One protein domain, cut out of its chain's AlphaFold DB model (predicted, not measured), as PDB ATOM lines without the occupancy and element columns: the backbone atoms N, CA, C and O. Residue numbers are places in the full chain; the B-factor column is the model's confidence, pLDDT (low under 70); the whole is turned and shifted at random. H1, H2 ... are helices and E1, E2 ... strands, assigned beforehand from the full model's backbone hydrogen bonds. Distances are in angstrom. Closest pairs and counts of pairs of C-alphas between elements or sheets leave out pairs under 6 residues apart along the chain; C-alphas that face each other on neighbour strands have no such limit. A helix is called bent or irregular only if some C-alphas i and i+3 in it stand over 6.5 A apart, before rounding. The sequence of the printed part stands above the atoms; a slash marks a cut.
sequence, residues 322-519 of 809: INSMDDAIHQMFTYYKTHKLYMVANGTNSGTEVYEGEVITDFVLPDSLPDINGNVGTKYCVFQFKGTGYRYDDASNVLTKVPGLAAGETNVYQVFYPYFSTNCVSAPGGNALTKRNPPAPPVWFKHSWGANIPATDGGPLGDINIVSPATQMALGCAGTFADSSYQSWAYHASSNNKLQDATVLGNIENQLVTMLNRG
ATOM      1  N   ILE A 322     -34.781   7.158 -15.062       82.75
ATOM      2  CA  ILE A 322     -33.838   6.177 -14.496       82.75
ATOM      3  C   ILE A 322     -33.111   6.749 -13.272       82.75
ATOM      4  O   ILE A 322     -32.687   5.999 -12.397       82.75
ATOM      5  N   ASN A 323     -33.019   8.074 -13.191       80.00
ATOM      6  CA  ASN A 323     -32.377   8.792 -12.097       80.00
ATOM      7  C   ASN A 323     -33.378   9.364 -11.084       80.00
ATOM      8  O   ASN A 323     -32.954  10.005 -10.125       80.00
ATOM      9  N   SER A 324     -34.691   9.209 -11.296       79.75
ATOM     10  CA  SER A 324     -35.682   9.999 -10.554       79.75
ATOM     11  C   SER A 324     -35.694   9.685  -9.057       79.75
ATOM     12  O   SER A 324     -35.924  10.596  -8.265       79.75
ATOM     13  N   MET A 325     -35.401   8.439  -8.663       81.69
ATOM     14  CA  MET A 325     -35.343   8.017  -7.257       81.69
ATOM     15  C   MET A 325     -33.926   7.958  -6.683       81.69
ATOM     16  O   MET A 325     -33.779   7.750  -5.477       81.69
ATOM     17  N   ASP A 326     -32.886   8.135  -7.501       80.19
ATOM     18  CA  ASP A 326     -31.503   7.919  -7.066       80.19
ATOM     19  C   ASP A 326     -31.127   8.843  -5.893       80.19
ATOM     20  O   ASP A 326     -30.616   8.386  -4.864       80.19
ATOM     21  N   ASP A 327     -31.466  10.130  -6.002       77.75
ATOM     22  CA  ASP A 327     -31.235  11.112  -4.939       77.75
ATOM     23  C   ASP A 327     -32.033  10.775  -3.673       77.75
ATOM     24  O   ASP A 327     -31.496  10.861  -2.568       77.75
ATOM     25  N   ALA A 328     -33.283  10.327  -3.821       80.06
ATOM     26  CA  ALA A 328     -34.152   9.975  -2.701       80.06
ATOM     27  C   ALA A 328     -33.614   8.774  -1.911       80.06
ATOM     28  O   ALA A 328     -33.578   8.806  -0.677       80.06
ATOM     29  N   ILE A 329     -33.153   7.735  -2.614       84.75
ATOM     30  CA  ILE A 329     -32.515   6.557  -2.017       84.75
ATOM     31  C   ILE A 329     -31.213   6.978  -1.330       84.75
ATOM     32  O   ILE A 329     -30.968   6.623  -0.175       84.75
ATOM     33  N   HIS A 330     -30.369   7.762  -2.008       82.94
ATOM     34  CA  HIS A 330     -29.102   8.227  -1.447       82.94
ATOM     35  C   HIS A 330     -29.295   9.057  -0.172       82.94
ATOM     36  O   HIS A 330     -28.608   8.836   0.829       82.94
ATOM     37  N   GLN A 331     -30.238   9.993  -0.180       80.00
ATOM     38  CA  GLN A 331     -30.530  10.850   0.964       80.00
ATOM     39  C   GLN A 331     -31.113  10.067   2.136       80.00
ATOM     40  O   GLN A 331     -30.676  10.286   3.266       80.00
ATOM     41  N   MET A 332     -31.991   9.090   1.877       85.50
ATOM     42  CA  MET A 332     -32.483   8.171   2.906       85.50
ATOM     43  C   MET A 332     -31.324   7.490   3.636       85.50
ATOM     44  O   MET A 332     -31.208   7.604   4.858       85.50
ATOM     45  N   PHE A 333     -30.408   6.860   2.898       87.38
ATOM     46  CA  PHE A 333     -29.245   6.218   3.512       87.38
ATOM     47  C   PHE A 333     -28.303   7.228   4.190       87.38
ATOM     48  O   PHE A 333     -27.694   6.923   5.212       87.38
ATOM     49  N   THR A 334     -28.178   8.443   3.656       84.44
ATOM     50  CA  THR A 334     -27.345   9.499   4.252       84.44
ATOM     51  C   THR A 334     -27.877   9.955   5.602       84.44
ATOM     52  O   THR A 334     -27.108  10.061   6.557       84.44
ATOM     53  N   TYR A 335     -29.178  10.210   5.687       82.88
ATOM     54  CA  TYR A 335     -29.832  10.709   6.886       82.88
ATOM     55  C   TYR A 335     -29.768   9.695   8.030       82.88
ATOM     56  O   TYR A 335     -29.344  10.037   9.135       82.88
ATOM     57  N   TYR A 336     -30.081   8.427   7.756       85.44
ATOM     58  CA  TYR A 336     -30.091   7.370   8.773       85.44
ATOM     59  C   TYR A 336     -28.699   6.845   9.167       85.44
ATOM     60  O   TYR A 336     -28.585   5.881   9.921       85.44
ATOM     61  N   LYS A 337     -27.612   7.503   8.733       86.69
ATOM     62  CA  LYS A 337     -26.274   7.303   9.326       86.69
ATOM     63  C   LYS A 337     -26.131   7.918  10.711       86.69
ATOM     64  O   LYS A 337     -25.265   7.500  11.473       86.69
ATOM     65  N   THR A 338     -26.903   8.963  10.997       83.06
ATOM     66  CA  THR A 338     -26.874   9.673  12.283       83.06
ATOM     67  C   THR A 338     -28.222   9.656  12.990       83.06
ATOM     68  O   THR A 338     -28.332  10.273  14.041       83.06
ATOM     69  N   HIS A 339     -29.219   8.975  12.418       81.06
ATOM     70  CA  HIS A 339     -30.580   8.880  12.942       81.06
ATOM     71  C   HIS A 339     -31.061   7.431  12.940       81.06
ATOM     72  O   HIS A 339     -30.557   6.607  12.172       81.06
ATOM     73  N   LYS A 340     -32.074   7.137  13.753       81.69
ATOM     74  CA  LYS A 340     -32.756   5.836  13.785       81.69
ATOM     75  C   LYS A 340     -34.089   5.863  13.034       81.69
ATOM     76  O   LYS A 340     -34.808   6.857  13.084       81.69
ATOM     77  N   LEU A 341     -34.437   4.755  12.380       81.12
ATOM     78  CA  LEU A 341     -35.739   4.524  11.740       81.12
ATOM     79  C   LEU A 341     -36.464   3.383  12.449       81.12
ATOM     80  O   LEU A 341     -35.897   2.310  12.569       81.12
ATOM     81  N   TYR A 342     -37.706   3.564  12.894       79.62
ATOM     82  CA  TYR A 342     -38.417   2.534  13.662       79.62
ATOM     83  C   TYR A 342     -39.621   1.961  12.917       79.62
ATOM     84  O   TYR A 342     -40.637   2.635  12.820       79.62
ATOM     85  N   MET A 343     -39.544   0.722  12.442       80.06
ATOM     86  CA  MET A 343     -40.602   0.074  11.647       80.06
ATOM     87  C   MET A 343     -41.355  -0.994  12.439       80.06
ATOM     88  O   MET A 343     -40.840  -1.505  13.430       80.06
ATOM     89  N   VAL A 344     -42.556  -1.367  11.994       78.56
ATOM     90  CA  VAL A 344     -43.257  -2.564  12.494       78.56
ATOM     91  C   VAL A 344     -43.208  -3.607  11.420       78.56
ATOM     92  O   VAL A 344     -43.662  -3.353  10.315       78.56
ATOM     93  N   ALA A 345     -42.744  -4.799  11.743       81.88
ATOM     94  CA  ALA A 345     -42.871  -5.914  10.824       81.88
ATOM     95  C   ALA A 345     -43.567  -7.075  11.518       81.88
ATOM     96  O   ALA A 345     -43.344  -7.341  12.701       81.88
ATOM     97  N   ASN A 346     -44.441  -7.736  10.765       80.81
ATOM     98  CA  ASN A 346     -45.147  -8.923  11.208       80.81
ATOM     99  C   ASN A 346     -44.482 -10.155  10.597       80.81
ATOM    100  O   ASN A 346     -44.554 -10.373   9.389       80.81
ATOM    101  N   GLY A 347     -43.812 -10.941  11.433       80.25
ATOM    102  CA  GLY A 347     -43.258 -12.224  11.031       80.25
ATOM    103  C   GLY A 347     -44.257 -13.360  11.201       80.25
ATOM    104  O   GLY A 347     -45.085 -13.355  12.111       80.25
ATOM    105  N   THR A 348     -44.140 -14.384  10.360       80.69
ATOM    106  CA  THR A 348     -44.878 -15.642  10.509       80.69
ATOM    107  C   THR A 348     -44.563 -16.341  11.841       80.69
ATOM    108  O   THR A 348     -45.458 -16.913  12.460       80.69
ATOM    109  N   ASN A 349     -43.309 -16.270  12.295       75.44
ATOM    110  CA  ASN A 349     -42.800 -16.913  13.508       75.44
ATOM    111  C   ASN A 349     -42.557 -15.912  14.645       75.44
ATOM    112  O   ASN A 349     -42.800 -16.238  15.807       75.44
ATOM    113  N   SER A 350     -42.068 -14.707  14.332       70.81
ATOM    114  CA  SER A 350     -41.802 -13.674  15.347       70.81
ATOM    115  C   SER A 350     -43.075 -12.952  15.804       70.81
ATOM    116  O   SER A 350     -43.097 -12.355  16.881       70.81
ATOM    117  N   GLY A 351     -44.139 -13.002  14.994       79.94
ATOM    118  CA  GLY A 351     -45.292 -12.116  15.121       79.94
ATOM    119  C   GLY A 351     -44.919 -10.656  14.856       79.94
ATOM    120  O   GLY A 351     -43.841 -10.349  14.336       79.94
ATOM    121  N   THR A 352     -45.822  -9.752  15.230       82.56
ATOM    122  CA  THR A 352     -45.624  -8.302  15.142       82.56
ATOM    123  C   THR A 352     -44.605  -7.817  16.169       82.56
ATOM    124  O   THR A 352     -44.772  -8.060  17.364       82.56
ATOM    125  N   GLU A 353     -43.590  -7.080  15.721       84.75
ATOM    126  CA  GLU A 353     -42.565  -6.460  16.567       84.75
ATOM    127  C   GLU A 353     -42.144  -5.088  16.012       84.75
ATOM    128  O   GLU A 353     -42.240  -4.831  14.810       84.75
ATOM    129  N   VAL A 354     -41.676  -4.199  16.897       82.69
ATOM    130  CA  VAL A 354     -41.014  -2.943  16.524       82.69
ATOM    131  C   VAL A 354     -39.525  -3.184  16.273       82.69
ATOM    132  O   VAL A 354     -38.817  -3.699  17.141       82.69
ATOM    133  N   TYR A 355     -39.033  -2.736  15.123       86.62
ATOM    134  CA  TYR A 355     -37.653  -2.853  14.666       86.62
ATOM    135  C   TYR A 355     -36.967  -1.493  14.638       86.62
ATOM    136  O   TYR A 355     -37.495  -0.543  14.070       86.62
ATOM    137  N   GLU A 356     -35.768  -1.406  15.210       86.94
ATOM    138  CA  GLU A 356     -34.897  -0.235  15.121       86.94
ATOM    139  C   GLU A 356     -33.908  -0.402  13.963       86.94
ATOM    140  O   GLU A 356     -33.105  -1.332  13.953       86.94
ATOM    141  N   GLY A 357     -33.957   0.519  13.011       89.25
ATOM    142  CA  GLY A 357     -33.111   0.610  11.836       89.25
ATOM    143  C   GLY A 357     -32.017   1.666  11.973       89.25
ATOM    144  O   GLY A 357     -32.274   2.780  12.430       89.25
ATOM    145  N   GLU A 358     -30.818   1.360  11.482       90.94
ATOM    146  CA  GLU A 358     -29.735   2.326  11.261       90.94
ATOM    147  C   GLU A 358     -28.911   1.989  10.015       90.94
ATOM    148  O   GLU A 358     -28.844   0.834   9.592       90.94
ATOM    149  N   VAL A 359     -28.236   2.983   9.433       92.38
ATOM    150  CA  VAL A 359     -27.353   2.750   8.285       92.38
ATOM    151  C   VAL A 359     -25.934   2.437   8.743       92.38
ATOM    152  O   VAL A 359     -25.264   3.251   9.380       92.38
ATOM    153  N   ILE A 360     -25.435   1.276   8.323       92.75
ATOM    154  CA  ILE A 360     -24.061   0.824   8.533       92.75
ATOM    155  C   ILE A 360     -23.334   0.855   7.195       92.75
ATOM    156  O   ILE A 360     -23.745   0.211   6.238       92.75
ATOM    157  N   THR A 361     -22.226   1.591   7.120       90.00
ATOM    158  CA  THR A 361     -21.485   1.826   5.860       90.00
ATOM    159  C   THR A 361     -20.400   0.786   5.560       90.00
ATOM    160  O   THR A 361     -19.876   0.740   4.448       90.00
ATOM    161  N   ASP A 362     -20.083  -0.051   6.550       89.44
ATOM    162  CA  ASP A 362     -18.961  -0.989   6.553       89.44
ATOM    163  C   ASP A 362     -19.395  -2.413   6.943       89.44
ATOM    164  O   ASP A 362     -18.604  -3.172   7.501       89.44
ATOM    165  N   PHE A 363     -20.651  -2.776   6.669       91.62
ATOM    166  CA  PHE A 363     -21.187  -4.096   6.986       91.62
ATOM    167  C   PHE A 363     -20.440  -5.182   6.210       91.62
ATOM    168  O   PHE A 363     -20.244  -5.065   5.004       91.62
ATOM    169  N   VAL A 364     -20.021  -6.236   6.900       90.75
ATOM    170  CA  VAL A 364     -19.347  -7.387   6.298       90.75
ATOM    171  C   VAL A 364     -20.285  -8.577   6.411       90.75
ATOM    172  O   VAL A 364     -20.822  -8.828   7.490       90.75
ATOM    173  N   LEU A 365     -20.481  -9.294   5.303       87.81
ATOM    174  CA  LEU A 365     -21.246 -10.540   5.298       87.81
ATOM    175  C   LEU A 365     -20.638 -11.548   6.292       87.81
ATOM    176  O   LEU A 365     -19.427 -11.518   6.515       87.81
ATOM    177  N   PRO A 366     -21.434 -12.467   6.867       86.12
ATOM    178  CA  PRO A 366     -20.896 -13.579   7.649       86.12
ATOM    179  C   PRO A 366     -19.762 -14.308   6.908       86.12
ATOM    180  O   PRO A 366     -19.873 -14.512   5.704       86.12
ATOM    181  N   ASP A 367     -18.720 -14.771   7.613       78.56
ATOM    182  CA  ASP A 367     -17.503 -15.368   7.014       78.56
ATOM    183  C   ASP A 367     -17.767 -16.529   6.028       78.56
ATOM    184  O   ASP A 367     -16.926 -16.847   5.187       78.56
ATOM    185  N   SER A 368     -18.934 -17.174   6.117       77.44
ATOM    186  CA  SER A 368     -19.384 -18.237   5.211       77.44
ATOM    187  C   SER A 368     -19.985 -17.745   3.885       77.44
ATOM    188  O   SER A 368     -20.290 -18.570   3.026       77.44
ATOM    189  N   LEU A 369     -20.206 -16.439   3.717       85.19
ATOM    190  CA  LEU A 369     -20.897 -15.833   2.578       85.19
ATOM    191  C   LEU A 369     -19.978 -14.812   1.879       85.19
ATOM    192  O   LEU A 369     -19.804 -13.704   2.383       85.19
ATOM    193  N   PRO A 370     -19.371 -15.159   0.729       85.69
ATOM    194  CA  PRO A 370     -18.571 -14.213  -0.042       85.69
ATOM    195  C   PRO A 370     -19.443 -13.252  -0.870       85.69
ATOM    196  O   PRO A 370     -20.665 -13.387  -0.956       85.69
ATOM    197  N   ASP A 371     -18.799 -12.295  -1.534       84.19
ATOM    198  CA  ASP A 371     -19.400 -11.583  -2.664       84.19
ATOM    199  C   ASP A 371     -19.473 -12.472  -3.929       84.19
ATOM    200  O   ASP A 371     -18.978 -13.603  -3.963       84.19
ATOM    201  N   ILE A 372     -20.082 -11.969  -5.006       76.56
ATOM    202  CA  ILE A 372     -20.198 -12.679  -6.293       76.56
ATOM    203  C   ILE A 372     -18.843 -13.044  -6.935       76.56
ATOM    204  O   ILE A 372     -18.786 -13.951  -7.771       76.56
ATOM    205  N   ASN A 373     -17.754 -12.388  -6.523       72.50
ATOM    206  CA  ASN A 373     -16.387 -12.663  -6.964       72.50
ATOM    207  C   ASN A 373     -15.660 -13.669  -6.057       72.50
ATOM    208  O   ASN A 373     -14.516 -14.022  -6.334       72.50
ATOM    209  N   GLY A 374     -16.305 -14.156  -4.994       79.25
ATOM    210  CA  GLY A 374     -15.703 -15.078  -4.035       79.25
ATOM    211  C   GLY A 374     -14.881 -14.392  -2.941       79.25
ATOM    212  O   GLY A 374     -14.258 -15.093  -2.144       79.25
ATOM    213  N   ASN A 375     -14.874 -13.056  -2.862       81.38
ATOM    214  CA  ASN A 375     -14.142 -12.357  -1.811       81.38
ATOM    215  C   ASN A 375     -14.926 -12.405  -0.500       81.38
ATOM    216  O   ASN A 375     -16.084 -11.992  -0.425       81.38
ATOM    217  N   VAL A 376     -14.254 -12.852   0.555       85.81
ATOM    218  CA  VAL A 376     -14.702 -12.666   1.937       85.81
ATOM    219  C   VAL A 376     -14.214 -11.306   2.440       85.81
ATOM    220  O   VAL A 376     -13.127 -10.855   2.074       85.81
ATOM    221  N   GLY A 377     -15.003 -10.621   3.268       86.62
ATOM    222  CA  GLY A 377     -14.626  -9.305   3.798       86.62
ATOM    223  C   GLY A 377     -15.031  -8.104   2.935       86.62
ATOM    224  O   GLY A 377     -14.692  -6.969   3.286       86.62
ATOM    225  N   THR A 378     -15.757  -8.318   1.830       85.06
ATOM    226  CA  THR A 378     -16.370  -7.221   1.065       85.06
ATOM    227  C   THR A 378     -17.291  -6.424   1.984       85.06
ATOM    228  O   THR A 378     -18.098  -6.991   2.722       85.06
ATOM    229  N   LYS A 379     -17.118  -5.097   1.978       87.69
ATOM    230  CA  LYS A 379     -17.888  -4.197   2.835       87.69
ATOM    231  C   LYS A 379     -19.034  -3.564   2.064       87.69
ATOM    232  O   LYS A 379     -18.824  -3.028   0.976       87.69
ATOM    233  N   TYR A 380     -20.196  -3.551   2.691       88.19
ATOM    234  CA  TYR A 380     -21.448  -3.060   2.155       88.19
ATOM    235  C   TYR A 380     -21.979  -1.896   2.983       88.19
ATOM    236  O   TYR A 380     -21.775  -1.824   4.196       88.19
ATOM    237  N   CYS A 381     -22.704  -1.009   2.309       89.81
ATOM    238  CA  CYS A 381     -23.610  -0.087   2.968       89.81
ATOM    239  C   CYS A 381     -24.974  -0.777   3.072       89.81
ATOM    240  O   CYS A 381     -25.520  -1.198   2.052       89.81
ATOM    241  N   VAL A 382     -25.500  -0.923   4.284       92.56
ATOM    242  CA  VAL A 382     -26.797  -1.555   4.553       92.56
ATOM    243  C   VAL A 382     -27.609  -0.692   5.504       92.56
ATOM    244  O   VAL A 382     -27.058  -0.012   6.368       92.56
ATOM    245  N   PHE A 383     -28.922  -0.759   5.362       93.12
ATOM    246  CA  PHE A 383     -29.864  -0.372   6.394       93.12
ATOM    247  C   PHE A 383     -30.115  -1.609   7.260       93.12
ATOM    248  O   PHE A 383     -30.738  -2.573   6.814       93.12
ATOM    249  N   GLN A 384     -29.559  -1.624   8.468       94.56
ATOM    250  CA  GLN A 384     -29.681  -2.743   9.393       94.56
ATOM    251  C   GLN A 384     -30.823  -2.493  10.370       94.56
ATOM    252  O   GLN A 384     -30.789  -1.507  11.099       94.56
ATOM    253  N   PHE A 385     -31.772  -3.423  10.440       92.81
ATOM    254  CA  PHE A 385     -32.879  -3.410  11.392       92.81
ATOM    255  C   PHE A 385     -32.674  -4.457  12.472       92.81
ATOM    256  O   PHE A 385     -32.290  -5.583  12.173       92.81
ATOM    257  N   LYS A 386     -32.948  -4.102  13.724       92.12
ATOM    258  CA  LYS A 386     -32.868  -4.989  14.883       92.12
ATOM    259  C   LYS A 386     -34.175  -4.948  15.663       92.12
ATOM    260  O   LYS A 386     -34.630  -3.867  16.033       92.12
ATOM    261  N   GLY A 387     -34.737  -6.117  15.960       89.06
ATOM    262  CA  GLY A 387     -35.907  -6.224  16.829       89.06
ATOM    263  C   GLY A 387     -35.651  -5.598  18.203       89.06
ATOM    264  O   GLY A 387     -34.607  -5.827  18.829       89.06
ATOM    265  N   THR A 388     -36.577  -4.760  18.660       84.81
ATOM    266  CA  THR A 388     -36.464  -4.051  19.944       84.81
ATOM    267  C   THR A 388     -36.813  -4.937  21.141       84.81
ATOM    268  O   THR A 388     -36.495  -4.586  22.278       84.81
ATOM    269  N   GLY A 389     -37.442  -6.091  20.911       86.62
ATOM    270  CA  GLY A 389     -37.995  -6.959  21.942       86.62
ATOM    271  C   GLY A 389     -39.393  -6.543  22.407       86.62
ATOM    272  O   GLY A 389     -39.861  -7.052  23.431       86.62
ATOM    273  N   TYR A 390     -40.063  -5.645  21.675       82.44
ATOM    274  CA  TYR A 390     -41.349  -5.079  22.067       82.44
ATOM    275  C   TYR A 390     -42.342  -4.910  20.913       82.44
ATOM    276  O   TYR A 390     -41.959  -4.686  19.766       82.44
ATOM    277  N   ARG A 391     -43.635  -4.958  21.247       80.62
ATOM    278  CA  ARG A 391     -44.761  -4.741  20.328       80.62
ATOM    279  C   ARG A 391     -45.909  -3.998  21.013       80.62
ATOM    280  O   ARG A 391     -45.919  -3.863  22.236       80.62
ATOM    281  N   TYR A 392     -46.870  -3.531  20.222       72.56
ATOM    282  CA  TYR A 392     -48.148  -3.010  20.708       72.56
ATOM    283  C   TYR A 392     -49.222  -4.068  20.449       72.56
ATOM    284  O   TYR A 392     -49.425  -4.449  19.300       72.56
ATOM    285  N   ASP A 393     -49.856  -4.568  21.513       64.00
ATOM    286  CA  ASP A 393     -50.731  -5.752  21.439       64.00
ATOM    287  C   ASP A 393     -52.216  -5.452  21.229       64.00
ATOM    288  O   ASP A 393     -52.962  -6.342  20.827       64.00
ATOM    289  N   ASP A 394     -52.666  -4.230  21.508       61.66
ATOM    290  CA  ASP A 394     -54.075  -3.846  21.425       61.66
ATOM    291  C   ASP A 394     -54.257  -2.318  21.496       61.66
ATOM    292  O   ASP A 394     -53.298  -1.562  21.662       61.66
ATOM    293  N   ALA A 395     -55.506  -1.849  21.426       56.31
ATOM    294  CA  ALA A 395     -55.885  -0.441  21.582       56.31
ATOM    295  C   ALA A 395     -55.627   0.169  22.969       56.31
ATOM    296  O   ALA A 395     -55.833   1.368  23.139       56.31
ATOM    297  N   SER A 396     -55.150  -0.607  23.952       59.44
ATOM    298  CA  SER A 396     -54.772  -0.071  25.265       59.44
ATOM    299  C   SER A 396     -53.429   0.656  25.246       59.44
ATOM    300  O   SER A 396     -53.072   1.297  26.237       59.44
ATOM    301  N   ASN A 397     -52.703   0.594  24.120       62.31
ATOM    302  CA  ASN A 397     -51.434   1.288  23.938       62.31
ATOM    303  C   ASN A 397     -50.369   0.864  24.978       62.31
ATOM    304  O   ASN A 397     -49.540   1.643  25.454       62.31
ATOM    305  N   VAL A 398     -50.399  -0.410  25.364       70.00
ATOM    306  CA  VAL A 398     -49.405  -0.982  26.268       70.00
ATOM    307  C   VAL A 398     -48.333  -1.678  25.444       70.00
ATOM    308  O   VAL A 398     -48.609  -2.598  24.676       70.00
ATOM    309  N   LEU A 399     -47.089  -1.239  25.636       73.44
ATOM    310  CA  LEU A 399     -45.927  -1.909  25.076       73.44
ATOM    311  C   LEU A 399     -45.736  -3.251  25.792       73.44
ATOM    312  O   LEU A 399     -45.471  -3.290  26.998       73.44
ATOM    313  N   THR A 400     -45.846  -4.348  25.058       79.81
ATOM    314  CA  THR A 400     -45.647  -5.695  25.587       79.81
ATOM    315  C   THR A 400     -44.332  -6.267  25.087       79.81
ATOM    316  O   THR A 400     -43.825  -5.921  24.020       79.81
ATOM    317  N   LYS A 401     -43.725  -7.123  25.907       85.19
ATOM    318  CA  LYS A 401     -42.468  -7.782  25.568       85.19
ATOM    319  C   LYS A 401     -42.755  -8.959  24.636       85.19
ATOM    320  O   LYS A 401     -43.573  -9.809  24.992       85.19
ATOM    321  N   VAL A 402     -42.062  -9.048  23.500       85.00
ATOM    322  CA  VAL A 402     -42.126 -10.255  22.657       85.00
ATOM    323  C   VAL A 402     -41.345 -11.418  23.287       85.00
ATOM    324  O   VAL A 402     -40.420 -11.193  24.082       85.00
ATOM    325  N   PRO A 403     -41.708 -12.676  22.972       82.81
ATOM    326  CA  PRO A 403     -40.914 -13.840  23.348       82.81
ATOM    327  C   PRO A 403     -39.442 -13.694  22.932       82.81
ATOM    328  O   PRO A 403     -39.126 -13.088  21.912       82.81
ATOM    329  N   GLY A 404     -38.527 -14.239  23.738       77.69
ATOM    330  CA  GLY A 404     -37.100 -14.233  23.404       77.69
ATOM    331  C   GLY A 404     -36.779 -15.115  22.192       77.69
ATOM    332  O   GLY A 404     -37.500 -16.070  21.913       77.69
ATOM    333  N   LEU A 405     -35.669 -14.808  21.515       79.25
ATOM    334  CA  LEU A 405     -35.176 -15.544  20.343       79.25
ATOM    335  C   LEU A 405     -34.796 -16.990  20.691       79.25
ATOM    336  O   LEU A 405     -34.306 -17.251  21.798       79.25
ATOM    337  N   ALA A 406     -34.949 -17.918  19.741       76.81
ATOM    338  CA  ALA A 406     -34.378 -19.250  19.898       76.81
ATOM    339  C   ALA A 406     -32.841 -19.203  19.776       76.81
ATOM    340  O   ALA A 406     -32.248 -18.276  19.222       76.81
ATOM    341  N   ALA A 407     -32.161 -20.210  20.328       75.44
ATOM    342  CA  ALA A 407     -30.701 -20.255  20.314       75.44
ATOM    343  C   ALA A 407     -30.155 -20.381  18.877       75.44
ATOM    344  O   ALA A 407     -30.471 -21.340  18.177       75.44
ATOM    345  N   GLY A 408     -29.287 -19.445  18.472       72.88
ATOM    346  CA  GLY A 408     -28.650 -19.432  17.146       72.88
ATOM    347  C   GLY A 408     -29.426 -18.680  16.056       72.88
ATOM    348  O   GLY A 408     -28.972 -18.650  14.912       72.88
ATOM    349  N   GLU A 409     -30.561 -18.071  16.400       81.00
ATOM    350  CA  GLU A 409     -31.313 -17.176  15.518       81.00
ATOM    351  C   GLU A 409     -30.905 -15.717  15.731       81.00
ATOM    352  O   GLU A 409     -30.525 -15.304  16.831       81.00
ATOM    353  N   THR A 410     -31.010 -14.924  14.667       82.50
ATOM    354  CA  THR A 410     -30.854 -13.473  14.722       82.50
ATOM    355  C   THR A 410     -32.152 -12.780  14.325       82.50
ATOM    356  O   THR A 410     -32.817 -13.179  13.371       82.50
ATOM    357  N   ASN A 411     -32.472 -11.706  15.044       85.75
ATOM    358  CA  ASN A 411     -33.570 -10.788  14.737       85.75
ATOM    359  C   ASN A 411     -33.011  -9.487  14.142       85.75
ATOM    360  O   ASN A 411     -33.355  -8.375  14.555       85.75
ATOM    361  N   VAL A 412     -32.003  -9.656  13.279       90.56
ATOM    362  CA  VAL A 412     -31.242  -8.586  12.642       90.56
ATOM    363  C   VAL A 412     -31.326  -8.768  11.134       90.56
ATOM    364  O   VAL A 412     -30.808  -9.745  10.597       90.56
ATOM    365  N   TYR A 413     -31.924  -7.796  10.461       92.62
ATOM    366  CA  TYR A 413     -32.262  -7.818   9.040       92.62
ATOM    367  C   TYR A 413     -31.485  -6.743   8.287       92.62
ATOM    368  O   TYR A 413     -31.142  -5.716   8.877       92.62
ATOM    369  N   GLN A 414     -31.137  -6.984   7.024       93.12
ATOM    370  CA  GLN A 414     -30.350  -6.040   6.228       93.12
ATOM    371  C   GLN A 414     -31.047  -5.738   4.907       93.12
ATOM    372  O   GLN A 414     -31.277  -6.642   4.113       93.12
ATOM    373  N   VAL A 415     -31.288  -4.455   4.642       92.44
ATOM    374  CA  VAL A 415     -31.643  -3.961   3.308       92.44
ATOM    375  C   VAL A 415     -30.415  -3.288   2.716       92.44
ATOM    376  O   VAL A 415     -29.888  -2.318   3.267       92.44
ATOM    377  N   PHE A 416     -29.898  -3.828   1.620       90.25
ATOM    378  CA  PHE A 416     -28.658  -3.333   1.031       90.25
ATOM    379  C   PHE A 416     -28.864  -2.005   0.298       90.25
ATOM    380  O   PHE A 416     -29.908  -1.752  -0.297       90.25
ATOM    381  N   TYR A 417     -27.831  -1.163   0.291       88.25
ATOM    382  CA  TYR A 417     -27.787   0.001  -0.586       88.25
ATOM    383  C   TYR A 417     -27.664  -0.471  -2.051       88.25
ATOM    384  O   TYR A 417     -26.667  -1.124  -2.369       88.25
ATOM    385  N   PRO A 418     -28.610  -0.146  -2.956       80.06
ATOM    386  CA  PRO A 418     -28.770  -0.816  -4.262       80.06
ATOM    387  C   PRO A 418     -27.674  -0.521  -5.308       80.06
ATOM    388  O   PRO A 418     -27.768  -0.934  -6.462       80.06
ATOM    389  N   TYR A 419     -26.604   0.184  -4.937       77.06
ATOM    390  CA  TYR A 419     -25.530   0.598  -5.844       77.06
ATOM    391  C   TYR A 419     -24.362  -0.397  -5.814       77.06
ATOM    392  O   TYR A 419     -23.341  -0.142  -5.174       77.06
ATOM    393  N   PHE A 420     -24.499  -1.519  -6.530       69.06
ATOM    394  CA  PHE A 420     -23.438  -2.535  -6.659       69.06
ATOM    395  C   PHE A 420     -22.676  -2.475  -7.994       69.06
ATOM    396  O   PHE A 420     -21.463  -2.659  -8.042       69.06
ATOM    397  N   SER A 421     -23.372  -2.186  -9.096       58.72
ATOM    398  CA  SER A 421     -22.779  -2.048 -10.433       58.72
ATOM    399  C   SER A 421     -23.723  -1.270 -11.341       58.72
ATOM    400  O   SER A 421     -24.534  -1.849 -12.051       58.72
ATOM    401  N   THR A 422     -23.684   0.057 -11.296       53.91
ATOM    402  CA  THR A 422     -24.706   0.849 -11.988       53.91
ATOM    403  C   THR A 422     -24.337   1.133 -13.446       53.91
ATOM    404  O   THR A 422     -23.299   1.722 -13.759       53.91
ATOM    405  N   ASN A 423     -25.246   0.762 -14.346       49.88
ATOM    406  CA  ASN A 423     -25.399   1.300 -15.701       49.88
ATOM    407  C   ASN A 423     -25.909   2.761 -15.713       49.88
ATOM    408  O   ASN A 423     -25.938   3.390 -16.765       49.88
ATOM    409  N   CYS A 424     -26.269   3.327 -14.562       53.81
ATOM    410  CA  CYS A 424     -26.564   4.748 -14.410       53.81
ATOM    411  C   CYS A 424     -25.277   5.588 -14.555       53.81
ATOM    412  O   CYS A 424     -24.299   5.383 -13.828       53.81
ATOM    413  N   VAL A 425     -25.266   6.542 -15.498       54.12
ATOM    414  CA  VAL A 425     -24.147   7.497 -15.694       54.12
ATOM    415  C   VAL A 425     -23.981   8.432 -14.489       54.12
ATOM    416  O   VAL A 425     -22.899   8.965 -14.252       54.12
ATOM    417  N   SER A 426     -25.069   8.600 -13.739       53.12
ATOM    418  CA  SER A 426     -25.269   9.509 -12.612       53.12
ATOM    419  C   SER A 426     -25.152   8.825 -11.252       53.12
ATOM    420  O   SER A 426     -25.502   9.453 -10.257       53.12
ATOM    421  N   ALA A 427     -24.629   7.588 -11.184       53.59
ATOM    422  CA  ALA A 427     -24.235   6.983  -9.912       53.59
ATOM    423  C   ALA A 427     -23.495   8.056  -9.110       53.59
ATOM    424  O   ALA A 427     -22.505   8.565  -9.647       53.59
ATOM    425  N   PRO A 428     -24.003   8.487  -7.938       49.78
ATOM    426  CA  PRO A 428     -23.617   9.756  -7.329       49.78
ATOM    427  C   PRO A 428     -22.093   9.834  -7.317       49.78
ATOM    428  O   PRO A 428     -21.444   8.975  -6.721       49.78
ATOM    429  N   GLY A 429     -21.546  10.750  -8.129       43.72
ATOM    430  CA  GLY A 429     -20.199  10.686  -8.711       43.72
ATOM    431  C   GLY A 429     -19.067  10.636  -7.686       43.72
ATOM    432  O   GLY A 429     -18.390  11.633  -7.448       43.72
ATOM    433  N   GLY A 430     -18.840   9.453  -7.117       48.47
ATOM    434  CA  GLY A 430     -18.126   9.271  -5.857       48.47
ATOM    435  C   GLY A 430     -19.123   9.248  -4.699       48.47
ATOM    436  O   GLY A 430     -19.520  10.292  -4.188       48.47
ATOM    437  N   ASN A 431     -19.533   8.052  -4.274       50.03
ATOM    438  CA  ASN A 431     -20.462   7.882  -3.164       50.03
ATOM    439  C   ASN A 431     -19.893   8.553  -1.890       50.03
ATOM    440  O   ASN A 431     -18.830   8.191  -1.393       50.03
ATOM    441  N   ALA A 432     -20.575   9.553  -1.331       54.06
ATOM    442  CA  ALA A 432     -20.157  10.156  -0.060       54.06
ATOM    443  C   ALA A 432     -20.386   9.209   1.140       54.06
ATOM    444  O   ALA A 432     -19.762   9.371   2.194       54.06
ATOM    445  N   LEU A 433     -21.258   8.201   0.992       61.66
ATOM    446  CA  LEU A 433     -21.554   7.197   2.020       61.66
ATOM    447  C   LEU A 433     -20.463   6.141   2.114       61.66
ATOM    448  O   LEU A 433     -20.108   5.737   3.219       61.66
ATOM    449  N   THR A 434     -19.870   5.779   0.979       52.31
ATOM    450  CA  THR A 434     -18.668   4.957   0.906       52.31
ATOM    451  C   THR A 434     -17.684   5.650  -0.027       52.31
ATOM    452  O   THR A 434     -17.902   5.680  -1.227       52.31
ATOM    453  N   LYS A 435     -16.551   6.164   0.480       52.84
ATOM    454  CA  LYS A 435     -15.458   6.749  -0.343       52.84
ATOM    455  C   LYS A 435     -14.787   5.740  -1.311       52.84
ATOM    456  O   LYS A 435     -13.619   5.885  -1.655       52.84
ATOM    457  N   ARG A 436     -15.477   4.659  -1.665       58.09
ATOM    458  CA  ARG A 436     -15.028   3.491  -2.411       58.09
ATOM    459  C   ARG A 436     -15.882   3.340  -3.662       58.09
ATOM    460  O   ARG A 436     -17.020   3.798  -3.704       58.09
ATOM    461  N   ASN A 437     -15.331   2.636  -4.644       62.88
ATOM    462  CA  ASN A 437     -16.111   2.142  -5.773       62.88
ATOM    463  C   ASN A 437     -17.281   1.272  -5.264       62.88
ATOM    464  O   ASN A 437     -17.143   0.668  -4.192       62.88
ATOM    465  N   PRO A 438     -18.402   1.201  -6.006       71.81
ATOM    466  CA  PRO A 438     -19.493   0.272  -5.715       71.81
ATOM    467  C   PRO A 438     -18.962  -1.141  -5.397       71.81
ATOM    468  O   PRO A 438     -18.102  -1.631  -6.139       71.81
ATOM    469  N   PRO A 439     -19.386  -1.775  -4.283       77.38
ATOM    470  CA  PRO A 439     -18.944  -3.124  -3.948       77.38
ATOM    471  C   PRO A 439     -19.580  -4.140  -4.898       77.38
ATOM    472  O   PRO A 439     -20.702  -3.947  -5.364       77.38
ATOM    473  N   ALA A 440     -18.893  -5.256  -5.143       77.25
ATOM    474  CA  ALA A 440     -19.493  -6.358  -5.886       77.25
ATOM    475  C   ALA A 440     -20.734  -6.892  -5.132       77.25
ATOM    476  O   ALA A 440     -20.678  -6.994  -3.900       77.25
ATOM    477  N   PRO A 441     -21.836  -7.243  -5.828       80.94
ATOM    478  CA  PRO A 441     -23.039  -7.780  -5.189       80.94
ATOM    479  C   PRO A 441     -22.753  -9.000  -4.294       80.94
ATOM    480  O   PRO A 441     -21.787  -9.726  -4.556       80.94
ATOM    481  N   PRO A 442     -23.585  -9.276  -3.273       85.25
ATOM    482  CA  PRO A 442     -23.512 -10.526  -2.518       85.25
ATOM    483  C   PRO A 442     -23.623 -11.760  -3.425       85.25
ATOM    484  O   PRO A 442     -24.264 -11.716  -4.476       85.25
ATOM    485  N   VAL A 443     -23.021 -12.888  -3.030       79.69
ATOM    486  CA  VAL A 443     -22.934 -14.080  -3.897       79.69
ATOM    487  C   VAL A 443     -24.298 -14.629  -4.346       79.69
ATOM    488  O   VAL A 443     -24.397 -15.175  -5.444       79.69
ATOM    489  N   TRP A 444     -25.364 -14.430  -3.562       79.88
ATOM    490  CA  TRP A 444     -26.716 -14.886  -3.908       79.88
ATOM    491  C   TRP A 444     -27.397 -14.102  -5.026       79.88
ATOM    492  O   TRP A 444     -28.404 -14.556  -5.555       79.88
ATOM    493  N   PHE A 445     -26.812 -12.982  -5.450       77.56
ATOM    494  CA  PHE A 445     -27.239 -12.246  -6.639       77.56
ATOM    495  C   PHE A 445     -26.715 -12.892  -7.937       77.56
ATOM    496  O   PHE A 445     -27.060 -12.459  -9.036       77.56
ATOM    497  N   LYS A 446     -25.856 -13.917  -7.845       69.31
ATOM    498  CA  LYS A 446     -25.329 -14.637  -9.008       69.31
ATOM    499  C   LYS A 446     -26.392 -15.553  -9.615       69.31
ATOM    500  O   LYS A 446     -26.983 -16.374  -8.913       69.31
ATOM    501  N   HIS A 447     -26.516 -15.511 -10.943       58.59
ATOM    502  CA  HIS A 447     -27.290 -16.492 -11.709       58.59
ATOM    503  C   HIS A 447     -26.934 -17.924 -11.279       58.59
ATOM    504  O   HIS A 447     -25.754 -18.290 -11.213       58.59
ATOM    505  N   SER A 448     -27.954 -18.742 -11.010       53.72
ATOM    506  CA  SER A 448     -27.809 -20.149 -10.606       53.72
ATOM    507  C   SER A 448     -27.058 -20.407  -9.283       53.72
ATOM    508  O   SER A 448     -26.661 -21.548  -9.044       53.72
ATOM    509  N   TRP A 449     -26.871 -19.419  -8.393       54.38
ATOM    510  CA  TRP A 449     -26.185 -19.645  -7.103       54.38
ATOM    511  C   TRP A 449     -26.809 -20.795  -6.287       54.38
ATOM    512  O   TRP A 449     -26.092 -21.603  -5.697       54.38
ATOM    513  N   GLY A 450     -28.139 -20.933  -6.343       46.81
ATOM    514  CA  GLY A 450     -28.889 -21.995  -5.666       46.81
ATOM    515  C   GLY A 450     -28.948 -23.356  -6.364       46.81
ATOM    516  O   GLY A 450     -29.488 -24.295  -5.789       46.81
ATOM    517  N   ALA A 451     -28.385 -23.512  -7.567       44.88
ATOM    518  CA  ALA A 451     -28.567 -24.722  -8.379       44.88
ATOM    519  C   ALA A 451     -27.938 -26.004  -7.784       44.88
ATOM    520  O   ALA A 451     -28.273 -27.105  -8.215       44.88
ATOM    521  N   ASN A 452     -27.041 -25.878  -6.798       43.28
ATOM    522  CA  ASN A 452     -26.341 -27.003  -6.162       43.28
ATOM    523  C   ASN A 452     -26.865 -27.363  -4.762       43.28
ATOM    524  O   ASN A 452     -26.262 -28.200  -4.090       43.28
ATOM    525  N   ILE A 453     -27.949 -26.741  -4.301       46.56
ATOM    526  CA  ILE A 453     -28.521 -27.020  -2.980       46.56
ATOM    527  C   ILE A 453     -29.878 -27.717  -3.168       46.56
ATOM    528  O   ILE A 453     -30.617 -27.348  -4.081       46.56
ATOM    529  N   PRO A 454     -30.200 -28.765  -2.381       43.28
ATOM    530  CA  PRO A 454     -31.372 -29.604  -2.620       43.28
ATOM    531  C   PRO A 454     -32.682 -28.813  -2.755       43.28
ATOM    532  O   PRO A 454     -33.027 -27.997  -1.907       43.28
ATOM    533  N   ALA A 455     -33.448 -29.116  -3.806       42.25
ATOM    534  CA  ALA A 455     -34.714 -28.457  -4.143       42.25
ATOM    535  C   ALA A 455     -35.842 -28.650  -3.108       42.25
ATOM    536  O   ALA A 455     -36.909 -28.058  -3.253       42.25
ATOM    537  N   THR A 456     -35.634 -29.470  -2.074       44.81
ATOM    538  CA  THR A 456     -36.626 -29.730  -1.020       44.81
ATOM    539  C   THR A 456     -36.956 -28.499  -0.174       44.81
ATOM    540  O   THR A 456     -37.998 -28.507   0.472       44.81
ATOM    541  N   ASP A 457     -36.139 -27.439  -0.252       46.25
ATOM    542  CA  ASP A 457     -36.298 -26.202   0.527       46.25
ATOM    543  C   ASP A 457     -36.713 -24.979  -0.327       46.25
ATOM    544  O   ASP A 457     -36.600 -23.846   0.129       46.25
ATOM    545  N   GLY A 458     -37.197 -25.177  -1.564       48.03
ATOM    546  CA  GLY A 458     -37.749 -24.083  -2.386       48.03
ATOM    547  C   GLY A 458     -36.704 -23.118  -2.966       48.03
ATOM    548  O   GLY A 458     -36.801 -21.911  -2.766       48.03
ATOM    549  N   GLY A 459     -35.703 -23.646  -3.684       44.44
ATOM    550  CA  GLY A 459     -34.610 -22.866  -4.292       44.44
ATOM    551  C   GLY A 459     -35.053 -21.700  -5.206       44.44
ATOM    552  O   GLY A 459     -36.208 -21.644  -5.627       44.44
ATOM    553  N   PRO A 460     -34.135 -20.762  -5.520       45.94
ATOM    554  CA  PRO A 460     -34.467 -19.427  -6.024       45.94
ATOM    555  C   PRO A 460     -35.327 -19.423  -7.296       45.94
ATOM    556  O   PRO A 460     -35.061 -20.158  -8.248       45.94
ATOM    557  N   LEU A 461     -36.333 -18.539  -7.299       46.31
ATOM    558  CA  LEU A 461     -37.361 -18.375  -8.337       46.31
ATOM    559  C   LEU A 461     -36.947 -17.459  -9.511       46.31
ATOM    560  O   LEU A 461     -37.744 -17.268 -10.428       46.31
ATOM    561  N   GLY A 462     -35.732 -16.902  -9.536       51.56
ATOM    562  CA  GLY A 462     -35.295 -16.045 -10.642       51.56
ATOM    563  C   GLY A 462     -33.906 -15.430 -10.485       51.56
ATOM    564  O   GLY A 462     -33.218 -15.632  -9.485       51.56
ATOM    565  N   ASP A 463     -33.503 -14.683 -11.510       54.84
ATOM    566  CA  ASP A 463     -32.259 -13.918 -11.542       54.84
ATOM    567  C   ASP A 463     -32.489 -12.511 -11.002       54.84
ATOM    568  O   ASP A 463     -33.299 -11.758 -11.548       54.84
ATOM    569  N   ILE A 464     -31.738 -12.115  -9.972       62.84
ATOM    570  CA  ILE A 464     -31.668 -10.702  -9.609       62.84
ATOM    571  C   ILE A 464     -30.870  -9.985 -10.699       62.84
ATOM    572  O   ILE A 464     -29.695 -10.282 -10.929       62.84
ATOM    573  N   ASN A 465     -31.503  -9.029 -11.377       65.75
ATOM    574  CA  ASN A 465     -30.847  -8.232 -12.402       65.75
ATOM    575  C   ASN A 465     -29.805  -7.290 -11.767       65.75
ATOM    576  O   ASN A 465     -30.102  -6.165 -11.372       65.75
ATOM    577  N   ILE A 466     -28.555  -7.753 -11.674       65.00
ATOM    578  CA  ILE A 466     -27.441  -7.013 -11.054       65.00
ATOM    579  C   ILE A 466     -27.067  -5.714 -11.782       65.00
ATOM    580  O   ILE A 466     -26.299  -4.916 -11.247       65.00
ATOM    581  N   VAL A 467     -27.573  -5.500 -13.000       66.75
ATOM    582  CA  VAL A 467     -27.348  -4.268 -13.766       66.75
ATOM    583  C   VAL A 467     -28.556  -3.334 -13.764       66.75
ATOM    584  O   VAL A 467     -28.525  -2.315 -14.448       66.75
ATOM    585  N   SER A 468     -29.619  -3.652 -13.020       73.69
ATOM    586  CA  SER A 468     -30.745  -2.739 -12.833       73.69
ATOM    587  C   SER A 468     -30.298  -1.440 -12.143       73.69
ATOM    588  O   SER A 468     -29.557  -1.492 -11.158       73.69
ATOM    589  N   PRO A 469     -30.750  -0.261 -12.603       77.06
ATOM    590  CA  PRO A 469     -30.623   0.975 -11.845       77.06
ATOM    591  C   PRO A 469     -31.334   0.871 -10.494       77.06
ATOM    592  O   PRO A 469     -32.363   0.202 -10.381       77.06
ATOM    593  N   ALA A 470     -30.840   1.599  -9.491       81.25
ATOM    594  CA  ALA A 470     -31.456   1.650  -8.166       81.25
ATOM    595  C   ALA A 470     -32.918   2.129  -8.225       81.25
ATOM    596  O   ALA A 470     -33.779   1.545  -7.571       81.25
ATOM    597  N   THR A 471     -33.218   3.115  -9.077       84.25
ATOM    598  CA  THR A 471     -34.597   3.550  -9.344       84.25
ATOM    599  C   THR A 471     -35.496   2.414  -9.840       84.25
ATOM    600  O   THR A 471     -36.618   2.279  -9.370       84.25
ATOM    601  N   GLN A 472     -35.013   1.546 -10.735       82.69
ATOM    602  CA  GLN A 472     -35.775   0.372 -11.180       82.69
ATOM    603  C   GLN A 472     -35.947  -0.653 -10.052       82.69
ATOM    604  O   GLN A 472     -37.033  -1.205  -9.898       82.69
ATOM    605  N   MET A 473     -34.909  -0.886  -9.243       82.00
ATOM    606  CA  MET A 473     -35.006  -1.767  -8.073       82.00
ATOM    607  C   MET A 473     -36.068  -1.278  -7.079       82.00
ATOM    608  O   MET A 473     -36.796  -2.096  -6.535       82.00
ATOM    609  N   ALA A 474     -36.209   0.034  -6.879       84.12
ATOM    610  CA  ALA A 474     -37.262   0.595  -6.033       84.12
ATOM    611  C   ALA A 474     -38.651   0.560  -6.708       84.12
ATOM    612  O   ALA A 474     -39.608   0.049  -6.135       84.12
ATOM    613  N   LEU A 475     -38.779   1.033  -7.953       83.75
ATOM    614  CA  LEU A 475     -40.074   1.101  -8.651       83.75
ATOM    615  C   LEU A 475     -40.660  -0.269  -8.989       83.75
ATOM    616  O   LEU A 475     -41.875  -0.413  -9.040       83.75
ATOM    617  N   GLY A 476     -39.809  -1.254  -9.276       77.56
ATOM    618  CA  GLY A 476     -40.211  -2.631  -9.554       77.56
ATOM    619  C   GLY A 476     -40.200  -3.530  -8.324       77.56
ATOM    620  O   GLY A 476     -40.530  -4.702  -8.455       77.56
ATOM    621  N   CYS A 477     -39.778  -2.993  -7.175       75.31
ATOM    622  CA  CYS A 477     -39.421  -3.744  -5.982       75.31
ATOM    623  C   CYS A 477     -38.655  -5.035  -6.313       75.31
ATOM    624  O   CYS A 477     -39.115  -6.161  -6.148       75.31
ATOM    625  N   ALA A 478     -37.480  -4.833  -6.893       74.12
ATOM    626  CA  ALA A 478     -36.582  -5.873  -7.351       74.12
ATOM    627  C   ALA A 478     -35.210  -5.690  -6.698       74.12
ATOM    628  O   ALA A 478     -34.894  -4.645  -6.125       74.12
ATOM    629  N   GLY A 479     -34.354  -6.705  -6.799       78.00
ATOM    630  CA  GLY A 479     -33.025  -6.639  -6.198       78.00
ATOM    631  C   GLY A 479     -33.104  -6.517  -4.683       78.00
ATOM    632  O   GLY A 479     -33.749  -7.343  -4.056       78.00
ATOM    633  N   THR A 480     -32.464  -5.500  -4.102       80.12
ATOM    634  CA  THR A 480     -32.336  -5.327  -2.639       80.12
ATOM    635  C   THR A 480     -33.638  -5.052  -1.898       80.12
ATOM    636  O   THR A 480     -33.605  -4.996  -0.676       80.12
ATOM    637  N   PHE A 481     -34.729  -4.773  -2.614       83.31
ATOM    638  CA  PHE A 481     -36.056  -4.570  -2.031       83.31
ATOM    639  C   PHE A 481     -36.963  -5.801  -2.195       83.31
ATOM    640  O   PHE A 481     -38.096  -5.789  -1.743       83.31
ATOM    641  N   ALA A 482     -36.476  -6.876  -2.815       77.94
ATOM    642  CA  ALA A 482     -37.176  -8.157  -2.878       77.94
ATOM    643  C   ALA A 482     -36.193  -9.322  -2.713       77.94
ATOM    644  O   ALA A 482     -36.305 -10.359  -3.379       77.94
ATOM    645  N   ASP A 483     -35.192  -9.140  -1.849       79.88
ATOM    646  CA  ASP A 483     -34.150 -10.129  -1.619       79.88
ATOM    647  C   ASP A 483     -34.429 -11.014  -0.403       79.88
ATOM    648  O   ASP A 483     -33.749 -12.027  -0.261       79.88
ATOM    649  N   SER A 484     -35.471 -10.736   0.394       84.38
ATOM    650  CA  SER A 484     -35.828 -11.503   1.600       84.38
ATOM    651  C   SER A 484     -35.754 -13.022   1.457       84.38
ATOM    652  O   SER A 484     -35.167 -13.696   2.306       84.38
ATOM    653  N   SER A 485     -36.290 -13.575   0.367       78.75
ATOM    654  CA  SER A 485     -36.226 -15.019   0.100       78.75
ATOM    655  C   SER A 485     -34.797 -15.498  -0.196       78.75
ATOM    656  O   SER A 485     -34.377 -16.542   0.304       78.75
ATOM    657  N   TYR A 486     -34.021 -14.727  -0.961       79.25
ATOM    658  CA  TYR A 486     -32.632 -15.047  -1.307       79.25
ATOM    659  C   TYR A 486     -31.690 -14.886  -0.106       79.25
ATOM    660  O   TYR A 486     -30.831 -15.737   0.130       79.25
ATOM    661  N   GLN A 487     -31.873 -13.822   0.677       85.56
ATOM    662  CA  GLN A 487     -31.098 -13.525   1.874       85.56
ATOM    663  C   GLN A 487     -31.392 -14.541   2.979       85.56
ATOM    664  O   GLN A 487     -30.457 -15.106   3.541       85.56
ATOM    665  N   SER A 488     -32.668 -14.846   3.239       82.62
ATOM    666  CA  SER A 488     -33.077 -15.928   4.147       82.62
ATOM    667  C   SER A 488     -32.369 -17.227   3.810       82.62
ATOM    668  O   SER A 488     -31.715 -17.837   4.658       82.62
ATOM    669  N   TRP A 489     -32.410 -17.598   2.535       77.75
ATOM    670  CA  TRP A 489     -31.779 -18.807   2.058       77.75
ATOM    671  C   TRP A 489     -30.257 -18.813   2.282       77.75
ATOM    672  O   TRP A 489     -29.708 -19.772   2.835       77.75
ATOM    673  N   ALA A 490     -29.573 -17.712   1.954       80.12
ATOM    674  CA  ALA A 490     -28.140 -17.563   2.195       80.12
ATOM    675  C   ALA A 490     -27.776 -17.633   3.691       80.12
ATOM    676  O   ALA A 490     -26.797 -18.276   4.071       80.12
ATOM    677  N   TYR A 491     -28.574 -17.007   4.557       82.25
ATOM    678  CA  TYR A 491     -28.322 -16.948   5.997       82.25
ATOM    679  C   TYR A 491     -28.658 -18.269   6.698       82.25
ATOM    680  O   TYR A 491     -27.946 -18.661   7.623       82.25
ATOM    681  N   HIS A 492     -29.664 -19.017   6.235       79.12
ATOM    682  CA  HIS A 492     -29.955 -20.363   6.740       79.12
ATOM    683  C   HIS A 492     -28.854 -21.378   6.417       79.12
ATOM    684  O   HIS A 492     -28.640 -22.307   7.202       79.12
ATOM    685  N   ALA A 493     -28.124 -21.180   5.315       72.19
ATOM    686  CA  ALA A 493     -26.918 -21.946   5.016       72.19
ATOM    687  C   ALA A 493     -25.746 -21.614   5.967       72.19
ATOM    688  O   ALA A 493     -24.794 -22.392   6.064       72.19
ATOM    689  N   SER A 494     -25.807 -20.497   6.705       71.81
ATOM    690  CA  SER A 494     -24.836 -20.158   7.747       71.81
ATOM    691  C   SER A 494     -25.143 -20.886   9.061       71.81
ATOM    692  O   SER A 494     -26.290 -21.029   9.484       71.81
ATOM    693  N   SER A 495     -24.099 -21.337   9.757       66.12
ATOM    694  CA  SER A 495     -24.225 -22.081  11.017       66.12
ATOM    695  C   SER A 495     -24.536 -21.203  12.234       66.12
ATOM    696  O   SER A 495     -25.080 -21.720  13.206       66.12
ATOM    697  N   ASN A 496     -24.230 -19.901  12.182       71.44
ATOM    698  CA  ASN A 496     -24.246 -19.020  13.359       71.44
ATOM    699  C   ASN A 496     -25.155 -17.783  13.239       71.44
ATOM    700  O   ASN A 496     -25.277 -17.048  14.212       71.44
ATOM    701  N   ASN A 497     -25.762 -17.528  12.074       73.38
ATOM    702  CA  ASN A 497     -26.518 -16.298  11.801       73.38
ATOM    703  C   ASN A 497     -27.812 -16.591  11.033       73.38
ATOM    704  O   ASN A 497     -28.073 -15.986  10.000       73.38
ATOM    705  N   LYS A 498     -28.612 -17.553  11.495       81.00
ATOM    706  CA  LYS A 498     -29.868 -17.875  10.811       81.00
ATOM    707  C   LYS A 498     -30.863 -16.746  11.041       81.00
ATOM    708  O   LYS A 498     -31.124 -16.400  12.195       81.00
ATOM    709  N   LEU A 499     -31.401 -16.176   9.963       81.38
ATOM    710  CA  LEU A 499     -32.521 -15.247  10.079       81.38
ATOM    711  C   LEU A 499     -33.685 -15.982  10.749       81.38
ATOM    712  O   LEU A 499     -33.998 -17.112  10.378       81.38
ATOM    713  N   GLN A 500     -34.286 -15.356  11.759       80.12
ATOM    714  CA  GLN A 500     -35.429 -15.930  12.470       80.12
ATOM    715  C   GLN A 500     -36.640 -16.092  11.541       80.12
ATOM    716  O   GLN A 500     -37.378 -17.076  11.617       80.12
ATOM    717  N   ASP A 501     -36.859 -15.099  10.676       83.81
ATOM    718  CA  ASP A 501     -38.071 -15.009   9.873       83.81
ATOM    719  C   ASP A 501     -37.863 -14.154   8.616       83.81
ATOM    720  O   ASP A 501     -37.660 -12.944   8.710       83.81
ATOM    721  N   ALA A 502     -37.919 -14.772   7.436       84.69
ATOM    722  CA  ALA A 502     -37.787 -14.078   6.152       84.69
ATOM    723  C   ALA A 502     -38.954 -13.118   5.868       84.69
ATOM    724  O   ALA A 502     -38.768 -12.108   5.190       84.69
ATOM    725  N   THR A 503     -40.140 -13.414   6.408       86.94
ATOM    726  CA  THR A 503     -41.347 -12.598   6.239       86.94
ATOM    727  C   THR A 503     -41.155 -11.222   6.866       86.94
ATOM    728  O   THR A 503     -41.652 -10.227   6.343       86.94
ATOM    729  N   VAL A 504     -40.381 -11.131   7.952       87.81
ATOM    730  CA  VAL A 504     -40.027  -9.847   8.569       87.81
ATOM    731  C   VAL A 504     -39.209  -8.984   7.615       87.81
ATOM    732  O   VAL A 504     -39.552  -7.820   7.419       87.81
ATOM    733  N   LEU A 505     -38.164  -9.542   6.994       89.31
ATOM    734  CA  LEU A 505     -37.350  -8.804   6.027       89.31
ATOM    735  C   LEU A 505     -38.198  -8.336   4.845       89.31
ATOM    736  O   LEU A 505     -38.151  -7.155   4.528       89.31
ATOM    737  N   GLY A 506     -39.040  -9.209   4.284       85.62
ATOM    738  CA  GLY A 506     -39.952  -8.821   3.205       85.62
ATOM    739  C   GLY A 506     -40.878  -7.669   3.610       85.62
ATOM    740  O   GLY A 506     -41.034  -6.708   2.867       85.62
ATOM    741  N   ASN A 507     -41.427  -7.690   4.828       85.19
ATOM    742  CA  ASN A 507     -42.226  -6.574   5.347       85.19
ATOM    743  C   ASN A 507     -41.424  -5.270   5.489       85.19
ATOM    744  O   ASN A 507     -41.960  -4.199   5.207       85.19
ATOM    745  N   ILE A 508     -40.171  -5.339   5.945       86.81
ATOM    746  CA  ILE A 508     -39.286  -4.171   6.085       86.81
ATOM    747  C   ILE A 508     -38.930  -3.597   4.708       86.81
ATOM    748  O   ILE A 508     -39.017  -2.385   4.509       86.81
ATOM    749  N   GLU A 509     -38.555  -4.454   3.755       87.88
ATOM    750  CA  GLU A 509     -38.274  -4.070   2.369       87.88
ATOM    751  C   GLU A 509     -39.487  -3.367   1.743       87.88
ATOM    752  O   GLU A 509     -39.351  -2.265   1.205       87.88
ATOM    753  N   ASN A 510     -40.680  -3.944   1.918       82.38
ATOM    754  CA  ASN A 510     -41.945  -3.392   1.438       82.38
ATOM    755  C   ASN A 510     -42.240  -2.016   2.048       82.38
ATOM    756  O   ASN A 510     -42.608  -1.083   1.345       82.38
ATOM    757  N   GLN A 511     -42.039  -1.840   3.352       81.62
ATOM    758  CA  GLN A 511     -42.256  -0.537   3.985       81.62
ATOM    759  C   GLN A 511     -41.272   0.520   3.485       81.62
ATOM    760  O   GLN A 511     -41.680   1.647   3.199       81.62
ATOM    761  N   LEU A 512     -39.989   0.171   3.347       84.00
ATOM    762  CA  LEU A 512     -38.969   1.081   2.825       84.00
ATOM    763  C   LEU A 512     -39.257   1.492   1.381       84.00
ATOM    764  O   LEU A 512     -39.166   2.678   1.052       84.00
ATOM    765  N   VAL A 513     -39.610   0.536   0.522       83.44
ATOM    766  CA  VAL A 513     -39.895   0.826  -0.884       83.44
ATOM    767  C   VAL A 513     -41.180   1.639  -1.030       83.44
ATOM    768  O   VAL A 513     -41.200   2.594  -1.801       83.44
ATOM    769  N   THR A 514     -42.212   1.359  -0.228       79.75
ATOM    770  CA  THR A 514     -43.453   2.143  -0.194       79.75
ATOM    771  C   THR A 514     -43.200   3.570   0.284       79.75
ATOM    772  O   THR A 514     -43.719   4.513  -0.314       79.75
ATOM    773  N   MET A 515     -42.358   3.768   1.308       79.75
ATOM    774  CA  MET A 515     -41.937   5.108   1.734       79.75
ATOM    775  C   MET A 515     -41.286   5.880   0.579       79.75
ATOM    776  O   MET A 515     -41.697   6.996   0.258       79.75
ATOM    777  N   LEU A 516     -40.313   5.262  -0.095       81.19
ATOM    778  CA  LEU A 516     -39.643   5.872  -1.240       81.19
ATOM    779  C   LEU A 516     -40.632   6.167  -2.374       81.19
ATOM    780  O   LEU A 516     -40.689   7.303  -2.838       81.19
ATOM    781  N   ASN A 517     -41.454   5.202  -2.785       79.06
ATOM    782  CA  ASN A 517     -42.417   5.347  -3.883       79.06
ATOM    783  C   ASN A 517     -43.477   6.422  -3.629       79.06
ATOM    784  O   ASN A 517     -43.997   6.995  -4.585       79.06
ATOM    785  N   ARG A 518     -43.756   6.760  -2.367       76.12
ATOM    786  CA  ARG A 518     -44.686   7.836  -1.997       76.12
ATOM    787  C   ARG A 518     -44.025   9.198  -1.821       76.12
ATOM    788  O   ARG A 518     -44.716  10.171  -1.549       76.12
ATOM    789  N   GLY A 519     -42.724   9.317  -2.077       75.19
ATOM    790  CA  GLY A 519     -42.006  10.597  -2.018       75.19
ATOM    791  C   GLY A 519     -41.460  10.926  -0.632       75.19
ATOM    792  O   GLY A 519     -40.965  12.027  -0.404       75.19
TER     793      GLY A 519
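What this domain is: This is residues 322 to 519 of the 809 residues of the protein "Glyco_hydro_64 domain-containing protein" of Fabibacter sp. 4D4 (UniProt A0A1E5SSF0). A strongly curled, twisted sheet of four antiparallel strands, E1, E2, E3 and E6, wraps round the long helix H5, with H1 over the same face and running across the strands. A small hairpin, E4 and E5, lies at one end of the longest axis, and the long unnamed stretch 417 to 448 reaches the other at Val 425. The printed part has 198 residues, with five named helices and six named strands in the order H1 E1 E2 E3 E4 E5 E6 H2 H3 H4 H5. The class is mixed, helices and strands, with under half of the residues in named elements. The whole is compact, with a radius of gyration of the C-alphas of 16.8 A and spans of 51 by 41 by 27 A.

Where its parts are: H1, residues 326 to 335, begins at C-alpha 326 (-31.503, 7.919, -7.066) and is 14.3 A long. E1 is residues 341 to 347, 18.4 A. E2, residues 351 to 364, 27.8 A, bends by 109 degrees at residue 361. E3, residues 379 to 387, 22.9 A, bends by 61 degrees at residue 382 and runs on into E4, residues 390 to 392. E5 is residues 399 to 401 and E6 residues 412 to 416. H2, residues 449 to 452, is irregular, with C-alphas 449 and 452 7.4 A apart. H3 is residues 470 to 475 and H4 residues 484 to 492. H5, residues 502 to 517, is 22.3 A long and ends at C-alpha 517 (-42.417, 5.347, -3.883).

How they stand to each other: The sheet's order is E1 E2 E3 E6; E1, E2 and E3 form a meander, each strand the antiparallel neighbour of the one before. Between E1 and E2, N 343 and O 355 are 2.9 A apart; between E2 and E3, N 358 and O 384, 2.9 A; between E3 and E6, N 385 and O 413, 2.8 A. In the hairpin E4 and E5, N 391 and O 400 are 2.9 A apart. H1 and H5 lie on the same face, two layers with the sheet. The closest C-alphas of E1 and H5 are those of Gly 347 and Val 504, 4.7 A. H4 and H5 form a helical hairpin and touch, closest at the C-alphas of Ser 484 and Gly 506, 5.2 A; their tilt of 36 degrees is only just steep. H3 touches H5 about perpendicular, at 87 degrees, closest at the C-alphas of Ala 474 and Val 513, 5.8 A. H2 touches no helix but is near H4. In H1, H3, H4 and H5 every O i to N i+4 pair is within hydrogen-bond range; H2 is too short for one.

The domain as a whole: The C-alphas of Ser 396 and Val 425, the two farthest apart, are 51.7 A apart. The printed part has no cut. The links E2 to E3, E6 to H2 and H2 to H3 are long. The mean pLDDT of the printed part is 75.9; residues 393 to 397, 420 to 437, 446 to 467 and 495 are under 70.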